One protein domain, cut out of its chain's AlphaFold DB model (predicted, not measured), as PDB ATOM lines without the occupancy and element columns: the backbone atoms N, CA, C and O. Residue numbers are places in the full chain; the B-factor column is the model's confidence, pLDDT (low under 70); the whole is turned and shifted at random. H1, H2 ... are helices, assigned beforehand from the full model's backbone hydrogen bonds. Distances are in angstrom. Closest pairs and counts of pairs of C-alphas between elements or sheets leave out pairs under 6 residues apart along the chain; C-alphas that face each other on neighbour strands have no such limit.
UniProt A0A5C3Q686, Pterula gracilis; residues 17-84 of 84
ATOM      1  N   LEU A  17     -63.507  -2.193  -5.079       93.56
ATOM      2  CA  LEU A  17     -62.712  -3.411  -5.268       93.56
ATOM      3  C   LEU A  17     -63.585  -4.674  -5.231       93.56
ATOM      4  O   LEU A  17     -64.406  -4.860  -4.336       93.56
ATOM      5  N   VAL A  18     -63.341  -5.594  -6.170       92.69
ATOM      6  CA  VAL A  18     -64.048  -6.880  -6.268       92.69
ATOM      7  C   VAL A  18     -63.045  -8.026  -6.252       92.69
ATOM      8  O   VAL A  18     -62.290  -8.230  -7.198       92.69
ATOM      9  N   PHE A  19     -63.057  -8.799  -5.171       93.31
ATOM     10  CA  PHE A  19     -62.146  -9.924  -4.967       93.31
ATOM     11  C   PHE A  19     -62.783 -11.266  -5.365       93.31
ATOM     12  O   PHE A  19     -63.997 -11.426  -5.214       93.31
ATOM     13  N   PRO A  20     -61.981 -12.263  -5.805       94.44
ATOM     14  CA  PRO A  20     -60.515 -12.250  -5.920       94.44
ATOM     15  C   PRO A  20     -59.991 -11.697  -7.260       94.44
ATOM     16  O   PRO A  20     -60.599 -11.895  -8.309       94.44
ATOM     17  N   TYR A  21     -58.799 -11.090  -7.231       93.44
ATOM     18  CA  TYR A  21     -58.034 -10.725  -8.431       93.44
ATOM     19  C   TYR A  21     -56.964 -11.774  -8.736       93.44
ATOM     20  O   TYR A  21     -56.360 -12.335  -7.824       93.44
ATOM     21  N   ASN A  22     -56.694 -12.003 -10.023       95.00
ATOM     22  CA  ASN A  22     -55.708 -12.978 -10.485       95.00
ATOM     23  C   ASN A  22     -54.725 -12.323 -11.464       95.00
ATOM     24  O   ASN A  22     -55.137 -11.614 -12.380       95.00
ATOM     25  N   MET A  23     -53.430 -12.589 -11.285       96.25
ATOM     26  CA  MET A  23     -52.370 -12.208 -12.222       96.25
ATOM     27  C   MET A  23     -51.855 -13.474 -12.899       96.25
ATOM     28  O   MET A  23     -51.331 -14.363 -12.232       96.25
ATOM     29  N   TYR A  24     -51.987 -13.545 -14.221       95.94
ATOM     30  CA  TYR A  24     -51.535 -14.685 -15.016       95.94
ATOM     31  C   TYR A  24     -50.213 -14.362 -15.707       95.94
ATOM     32  O   TYR A  24     -50.043 -13.281 -16.271       95.94
ATOM     33  N   VAL A  25     -49.279 -15.310 -15.667       95.06
ATOM     34  CA  VAL A  25     -47.960 -15.201 -16.297       95.06
ATOM     35  C   VAL A  25     -47.731 -16.469 -17.105       95.06
ATOM     36  O   VAL A  25     -47.680 -17.550 -16.531       95.06
ATOM     37  N   ASP A  26     -47.603 -16.332 -18.422       97.25
ATOM     38  CA  ASP A  26     -47.427 -17.474 -19.330       97.25
ATOM     39  C   ASP A  26     -45.972 -17.968 -19.347       97.25
ATOM     40  O   ASP A  26     -45.684 -19.147 -19.166       97.25
ATOM     41  N   TYR A  27     -45.012 -17.047 -19.474       95.31
ATOM     42  CA  TYR A  27     -43.598 -17.396 -19.412       95.31
ATOM     43  C   TYR A  27     -42.732 -16.237 -18.920       95.31
ATOM     44  O   TYR A  27     -43.071 -15.060 -19.038       95.31
ATOM     45  N   THR A  28     -41.557 -16.582 -18.400       92.50
ATOM     46  CA  THR A  28     -40.484 -15.640 -18.065       92.50
ATOM     47  C   THR A  28     -39.229 -16.046 -18.828       92.50
ATOM     48  O   THR A  28     -38.919 -17.229 -18.936       92.50
ATOM     49  N   ARG A  29     -38.493 -15.072 -19.371       92.44
ATOM     50  CA  ARG A  29     -37.173 -15.291 -19.983       92.44
ATOM     51  C   ARG A  29     -36.139 -14.469 -19.235       92.44
ATOM     52  O   ARG A  29     -36.361 -13.287 -18.986       92.44
ATOM     53  N   ILE A  30     -35.012 -15.088 -18.907       84.56
ATOM     54  CA  ILE A  30     -33.887 -14.442 -18.231       84.56
ATOM     55  C   ILE A  30     -32.695 -14.490 -19.182       84.56
ATOM     56  O   ILE A  30     -32.332 -15.558 -19.667       84.56
ATOM     57  N   TYR A  31     -32.093 -13.332 -19.445       86.69
ATOM     58  CA  TYR A  31     -30.918 -13.207 -20.303       86.69
ATOM     59  C   TYR A  31     -29.719 -12.758 -19.471       86.69
ATOM     60  O   TYR A  31     -29.817 -11.811 -18.691       86.69
ATOM     61  N   GLN A  32     -28.578 -13.414 -19.662       86.50
ATOM     62  CA  GLN A  32     -27.307 -13.012 -19.063       86.50
ATOM     63  C   GLN A  32     -26.455 -12.279 -20.101       86.50
ATOM     64  O   GLN A  32     -26.492 -12.595 -21.290       86.50
ATOM     65  N   ARG A  33     -25.686 -11.275 -19.662       86.56
ATOM     66  CA  ARG A  33     -24.764 -10.560 -20.556       86.56
ATOM     67  C   ARG A  33     -23.664 -11.518 -21.048       86.56
ATOM     68  O   ARG A  33     -23.164 -12.303 -20.235       86.56
ATOM     69  N   PRO A  34     -23.231 -11.426 -22.319       85.56
ATOM     70  CA  PRO A  34     -22.109 -12.215 -22.822       85.56
ATOM     71  C   PRO A  34     -20.864 -12.051 -21.938       85.56
ATOM     72  O   PRO A  34     -20.525 -10.938 -21.536       85.56
ATOM     73  N   GLY A  35     -20.207 -13.161 -21.592       82.81
ATOM     74  CA  GLY A  35     -19.020 -13.164 -20.722       82.81
ATOM     75  C   GLY A  35     -19.296 -12.931 -19.228       82.81
ATOM     76  O   GLY A  35     -18.355 -12.847 -18.442       82.81
ATOM     77  N   LYS A  36     -20.566 -12.828 -18.811       77.38
ATOM     78  CA  LYS A  36     -20.990 -12.718 -17.402       77.38
ATOM     79  C   LYS A  36     -21.910 -13.876 -17.006       77.38
ATOM     80  O   LYS A  36     -22.933 -13.682 -16.353       77.38
ATOM     81  N   THR A  37     -21.537 -15.083 -17.413       74.75
ATOM     82  CA  THR A  37     -22.241 -16.315 -17.058       74.75
ATOM     83  C   THR A  37     -21.979 -16.644 -15.588       74.75
ATOM     84  O   THR A  37     -20.910 -17.136 -15.242       74.75
ATOM     85  N   LYS A  38     -22.947 -16.362 -14.713       71.12
ATOM     86  CA  LYS A  38     -23.000 -16.910 -13.348       71.12
ATOM     87  C   LYS A  38     -24.240 -17.808 -13.272       71.12
ATOM     88  O   LYS A  38     -25.351 -17.301 -13.163       71.12
ATOM     89  N   ILE A  39     -24.056 -19.124 -13.404       71.69
ATOM     90  CA  ILE A  39     -25.118 -20.150 -13.294       71.69
ATOM     91  C   ILE A  39     -24.952 -20.881 -11.952       71.69
ATOM     92  O   ILE A  39     -24.961 -22.103 -11.879       71.69
ATOM     93  N   SER A  40     -24.695 -20.139 -10.878       76.94
ATOM     94  CA  SER A  40     -24.674 -20.697  -9.528       76.94
ATOM     95  C   SER A  40     -25.396 -19.743  -8.596       76.94
ATOM     96  O   SER A  40     -25.180 -18.532  -8.651       76.94
ATOM     97  N   PHE A  41     -26.251 -20.312  -7.752       70.38
ATOM     98  CA  PHE A  41     -26.853 -19.628  -6.609       70.38
ATOM     99  C   PHE A  41     -25.895 -19.574  -5.410       70.38
ATOM    100  O   PHE A  41     -26.203 -18.939  -4.411       70.38
ATOM    101  N   ASP A  42     -24.732 -20.213  -5.533       83.88
ATOM    102  CA  ASP A  42     -23.669 -20.267  -4.536       83.88
ATOM    103  C   ASP A  42     -22.330 -19.901  -5.199       83.88
ATOM    104  O   ASP A  42     -21.532 -20.778  -5.530       83.88
ATOM    105  N   PRO A  43     -22.121 -18.631  -5.582       81.81
ATOM    106  CA  PRO A  43     -20.831 -18.199  -6.094       81.81
ATOM    107  C   PRO A  43     -19.835 -17.997  -4.939       81.81
ATOM    108  O   PRO A  43     -20.225 -17.597  -3.845       81.81
ATOM    109  N   ASP A  44     -18.539 -18.197  -5.195       80.25
ATOM    110  CA  ASP A  44     -17.488 -18.095  -4.164       80.25
ATOM    111  C   ASP A  44     -17.454 -16.725  -3.455       80.25
ATOM    112  O   ASP A  44     -17.071 -16.628  -2.291       80.25
ATOM    113  N   ASP A  45     -17.869 -15.654  -4.147       80.56
ATOM    114  CA  ASP A  45     -17.944 -14.290  -3.609       80.56
ATOM    115  C   ASP A  45     -19.224 -14.004  -2.802       80.56
ATOM    116  O   ASP A  45     -19.290 -12.992  -2.102       80.56
ATOM    117  N   MET A  46     -20.238 -14.873  -2.885       79.19
ATOM    118  CA  MET A  46     -21.493 -14.787  -2.126       79.19
ATOM    119  C   MET A  46     -21.995 -16.201  -1.769       79.19
ATOM    120  O   MET A  46     -22.968 -16.671  -2.369       79.19
ATOM    121  N   PRO A  47     -21.348 -16.892  -0.807       85.12
ATOM    122  CA  PRO A  47     -21.627 -18.293  -0.506       85.12
ATOM    123  C   PRO A  47     -22.953 -18.441   0.258       85.12
ATOM    124  O   PRO A  47     -23.017 -18.438   1.493       85.12
ATOM    125  N   THR A  48     -24.037 -18.552  -0.502       86.38
ATOM    126  CA  THR A  48     -25.412 -18.655  -0.007       86.38
ATOM    127  C   THR A  48     -25.627 -19.953   0.761       86.38
ATOM    128  O   THR A  48     -26.260 -19.942   1.818       86.38
ATOM    129  N   ALA A  49     -25.062 -21.068   0.287       88.81
ATOM    130  CA  ALA A  49     -25.208 -22.356   0.956       88.81
ATOM    131  C   ALA A  49     -24.543 -22.339   2.339       88.81
ATOM    132  O   ALA A  49     -25.135 -22.789   3.318       88.81
ATOM    133  N   ALA A  50     -23.343 -21.760   2.444       89.50
ATOM    134  CA  ALA A  50     -22.653 -21.612   3.722       89.50
ATOM    135  C   ALA A  50     -23.449 -20.739   4.706       89.50
ATOM    136  O   ALA A  50     -23.560 -21.089   5.883       89.50
ATOM    137  N   TYR A  51     -24.046 -19.642   4.227       89.19
ATOM    138  CA  TYR A  51     -24.882 -18.769   5.051       89.19
ATOM    139  C   TYR A  51     -26.135 -19.488   5.571       89.19
ATOM    140  O   TYR A  51     -26.394 -19.475   6.774       89.19
ATOM    141  N   ILE A  52     -26.870 -20.181   4.695       90.06
ATOM    142  CA  ILE A  52     -28.049 -20.972   5.084       90.06
ATOM    143  C   ILE A  52     -27.662 -22.060   6.084       90.06
ATOM    144  O   ILE A  52     -28.337 -22.222   7.094       90.06
ATOM    145  N   ASN A  53     -26.563 -22.777   5.844       91.69
ATOM    146  CA  ASN A  53     -26.092 -23.824   6.752       91.69
ATOM    147  C   ASN A  53     -25.696 -23.268   8.127       91.69
ATOM    148  O   ASN A  53     -25.942 -23.916   9.138       91.69
ATOM    149  N   THR A  54     -25.122 -22.063   8.174       92.00
ATOM    150  CA  THR A  54     -24.775 -21.386   9.433       92.00
ATOM    151  C   THR A  54     -26.026 -21.038  10.245       92.00
ATOM    152  O   THR A  54     -26.016 -21.162  11.467       92.00
ATOM    153  N   PHE A  55     -27.117 -20.656   9.573       92.81
ATOM    154  CA  PHE A  55     -28.374 -20.234  10.196       92.81
ATOM    155  C   PHE A  55     -29.541 -21.185   9.890       92.81
ATOM    156  O   PHE A  55     -30.669 -20.751   9.665       92.81
ATOM    157  N   HIS A  56     -29.277 -22.493   9.856       93.94
ATOM    158  CA  HIS A  56     -30.199 -23.498   9.313       93.94
ATOM    159  C   HIS A  56     -31.597 -23.475   9.945       93.94
ATOM    160  O   HIS A  56     -32.605 -23.664   9.262       93.94
ATOM    161  N   GLU A  57     -31.671 -23.205  11.245       93.69
ATOM    162  CA  GLU A  57     -32.930 -23.169  11.987       93.69
ATOM    163  C   GLU A  57     -33.861 -22.049  11.499       93.69
ATOM    164  O   GLU A  57     -35.057 -22.286  11.346       93.69
ATOM    165  N   ALA A  58     -33.329 -20.877  11.134       92.12
ATOM    166  CA  ALA A  58     -34.140 -19.797  10.564       92.12
ATOM    167  C   ALA A  58     -34.798 -20.177   9.229       92.12
ATOM    168  O   ALA A  58     -35.823 -19.611   8.862       92.12
ATOM    169  N   TYR A  59     -34.225 -21.142   8.504       91.25
ATOM    170  CA  TYR A  59     -34.737 -21.607   7.212       91.25
ATOM    171  C   TYR A  59     -35.565 -22.891   7.304       91.25
ATOM    172  O   TYR A  59     -36.080 -23.358   6.289       91.25
ATOM    173  N   THR A  60     -35.691 -23.476   8.495       95.44
ATOM    174  CA  THR A  60     -36.402 -24.748   8.702       95.44
ATOM    175  C   THR A  60     -37.467 -24.692   9.791       95.44
ATOM    176  O   THR A  60     -38.354 -25.545   9.804       95.44
ATOM    177  N   ASN A  61     -37.442 -23.683  10.663       95.00
ATOM    178  CA  ASN A  61     -38.428 -23.492  11.718       95.00
ATOM    179  C   ASN A  61     -39.407 -22.355  11.358       95.00
ATOM    180  O   ASN A  61     -39.045 -21.182  11.460       95.00
ATOM    181  N   PRO A  62     -40.665 -22.665  10.996       92.38
ATOM    182  CA  PRO A  62     -41.642 -21.652  10.593       92.38
ATOM    183  C   PRO A  62     -42.120 -20.756  11.747       92.38
ATOM    184  O   PRO A  62     -42.798 -19.765  11.495       92.38
ATOM    185  N   ASN A  63     -41.794 -21.089  13.001       95.12
ATOM    186  CA  ASN A  63     -42.156 -20.270  14.161       95.12
ATOM    187  C   ASN A  63     -41.165 -19.124  14.415       95.12
ATOM    188  O   ASN A  63     -41.436 -18.265  15.248       95.12
ATOM    189  N   LEU A  64     -40.018 -19.107  13.729       93.75
ATOM    190  CA  LEU A  64     -39.049 -18.020  13.821       93.75
ATOM    191  C   LEU A  64     -39.397 -16.953  12.784       93.75
ATOM    192  O   LEU A  64     -39.012 -17.048  11.620       93.75
ATOM    193  N   THR A  65     -40.158 -15.943  13.199       91.25
ATOM    194  CA  THR A  65     -40.667 -14.902  12.289       91.25
ATOM    195  C   THR A  65     -39.817 -13.635  12.288       91.25
ATOM    196  O   THR A  65     -39.884 -12.837  11.354       91.25
ATOM    197  N   THR A  66     -38.981 -13.461  13.311       91.06
ATOM    198  CA  THR A  66     -38.106 -12.301  13.475       91.06
ATOM    199  C   THR A  66     -36.669 -12.714  13.804       91.06
ATOM    200  O   THR A  66     -36.408 -13.654  14.555       91.06
ATOM    201  N   TRP A  67     -35.701 -11.986  13.242       91.94
ATOM    202  CA  TRP A  67     -34.279 -12.333  13.367       91.94
ATOM    203  C   TRP A  67     -33.708 -12.057  14.766       91.94
ATOM    204  O   TRP A  67     -32.938 -12.849  15.307       91.94
ATOM    205  N   LEU A  68     -34.093 -10.922  15.358       91.88
ATOM    206  CA  LEU A  68     -33.620 -10.489  16.673       91.88
ATOM    207  C   LEU A  68     -34.510 -11.014  17.805       91.88
ATOM    208  O   LEU A  68     -33.991 -11.468  18.824       91.88
ATOM    209  N   ASP A  69     -35.835 -10.969  17.643       92.12
ATOM    210  CA  ASP A  69     -36.759 -11.260  18.742       92.12
ATOM    211  C   ASP A  69     -37.088 -12.748  18.885       92.12
ATOM    212  O   ASP A  69     -37.115 -13.232  20.015       92.12
ATOM    213  N   ASP A  70     -37.236 -13.492  17.790       92.00
ATOM    214  CA  ASP A  70     -37.481 -14.936  17.848       92.00
ATOM    215  C   ASP A  70     -36.164 -15.711  17.747       92.00
ATOM    216  O   ASP A  70     -35.844 -16.516  18.620       92.00
ATOM    217  N   TYR A  71     -35.363 -15.436  16.709       93.81
ATOM    218  CA  TYR A  71     -34.169 -16.233  16.403       93.81
ATOM    219  C   TYR A  71     -32.918 -15.855  17.218       93.81
ATOM    220  O   TYR A  71     -31.966 -16.633  17.307       93.81
ATOM    221  N   LYS A  72     -32.918 -14.680  17.863       93.44
ATOM    222  CA  LYS A  72     -31.849 -14.209  18.767       93.44
ATOM    223  C   LYS A  72     -30.451 -14.160  18.128       93.44
ATOM    224  O   LYS A  72     -29.451 -14.344  18.822       93.44
ATOM    225  N   GLN A  73     -30.359 -13.877  16.827       90.81
ATOM    226  CA  GLN A  73     -29.079 -13.728  16.120       90.81
ATOM    227  C   GLN A  73     -28.719 -12.265  15.866       90.81
ATOM    228  O   GLN A  73     -29.582 -11.393  15.785       90.81
ATOM    229  N   VAL A  74     -27.424 -11.987  15.688       87.94
ATOM    230  CA  VAL A  74     -26.955 -10.648  15.300       87.94
ATOM    231  C   VAL A  74     -27.499 -10.311  13.913       87.94
ATOM    232  O   VAL A  74     -27.424 -11.131  12.995       87.94
ATOM    233  N   PHE A  75     -28.051  -9.106  13.757       86.62
ATOM    234  CA  PHE A  75     -28.582  -8.665  12.472       86.62
ATOM    235  C   PHE A  75     -27.444  -8.546  11.440       86.62
ATOM    236  O   PHE A  75     -26.410  -7.944  11.752       86.62
ATOM    237  N   PRO A  76     -27.584  -9.121  10.230       84.00
ATOM    238  CA  PRO A  76     -26.553  -9.029   9.205       84.00
ATOM    239  C   PRO A  76     -26.311  -7.572   8.819       84.00
ATOM    240  O   PRO A  76     -27.257  -6.817   8.595       84.00
ATOM    241  N   LYS A  77     -25.039  -7.182   8.716       85.19
ATOM    242  CA  LYS A  77     -24.684  -5.813   8.344       85.19
ATOM    243  C   LYS A  77     -25.015  -5.535   6.882       85.19
ATOM    244  O   LYS A  77     -24.780  -6.373   6.010       85.19
ATOM    245  N   SER A  78     -25.496  -4.332   6.609       82.44
ATOM    246  CA  SER A  78     -25.773  -3.829   5.270       82.44
ATOM    247  C   SER A  78     -24.872  -2.648   4.960       82.44
ATOM    248  O   SER A  78     -24.918  -1.629   5.641       82.44
ATOM    249  N   ARG A  79     -24.119  -2.723   3.859       83.69
ATOM    250  CA  ARG A  79     -23.284  -1.604   3.391       83.69
ATOM    251  C   ARG A  79     -24.078  -0.309   3.170       83.69
ATOM    252  O   ARG A  79     -23.524   0.772   3.307       83.69
ATOM    253  N   LEU A  80     -25.364  -0.413   2.821       85.38
ATOM    254  CA  LEU A  80     -26.231   0.746   2.576       85.38
ATOM    255  C   LEU A  80     -26.614   1.489   3.867       85.38
ATOM    256  O   LEU A  80     -26.857   2.689   3.817       85.38
ATOM    257  N   VAL A  81     -26.700   0.779   4.996       86.94
ATOM    258  CA  VAL A  81     -27.200   1.319   6.273       86.94
ATOM    259  C   VAL A  81     -26.061   1.513   7.271       86.94
ATOM    260  O   VAL A  81     -25.960   2.558   7.907       86.94
ATOM    261  N   ASP A  82     -25.164   0.535   7.358       84.81
ATOM    262  CA  ASP A  82     -24.099   0.480   8.359       84.81
ATOM    263  C   ASP A  82     -22.785   1.104   7.870       84.81
ATOM    264  O   ASP A  82     -21.822   1.164   8.632       84.81
ATOM    265  N   ASN A  83     -22.719   1.559   6.608       75.75
ATOM    266  CA  ASN A  83     -21.529   2.156   5.980       75.75
ATOM    267  C   ASN A  83     -20.243   1.310   6.149       75.75
ATOM    268  O   ASN A  83     -19.148   1.857   6.282       75.75
ATOM    269  N   CYS A  84     -20.394  -0.019   6.175       61.53
ATOM    270  CA  CYS A  84     -19.324  -1.008   6.337       61.53
ATOM    271  C   CYS A  84     -18.895  -1.611   4.995       61.53
ATOM    272  O   CYS A  84     -19.793  -1.944   4.184       61.53
TER     273      CYS A  84
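AT A GLANCE: This is residues 17 to 84 of the 84 residues of a protein of Pterula gracilis (UniProt A0A5C3Q686). With little regular structure, this is a small body of two short helices, H1 and H2, and a looping stretch, from which a long arm, residues 17 to 39, sticks out. Residues 77 to 84, with the short helix H3, stick out too. The 68 printed residues hold H1, H2, H3 in that order and no named strand; the class is all helix, on only 15 residues. The whole is extended, radius of gyration of the C-alphas 18.4 A, spanning 46 by 41 by 27 A.

HOW THE PARTS SIT: Start at H1, residues 48 to 54, where every O i to N i+4 pair is within hydrogen-bond range. A tight link leads to H2, residues 56 to 59; the two are close but not clearly touching, their closest C-alphas, Ile 52 and Tyr 59, 7.0 A apart. H3, residues 79 to 82, is apart from both; H2 and H3 are too short for such a pair.

IN THESE COORDINATES: Find C-alpha 48 at (-25.412, -18.655, -0.007); H1 runs 9.8 A from there. H2 spans 5.3 A; H3 spans 5.4 A, ending at (-24.099, 0.480, 8.359).

THE WHOLE: The farthest C-alphas, Val 18 and Asp 44, are 47.9 A apart. The printed part has no cut. H2 to H3 is a long link. Only residue 84 is under pLDDT 70.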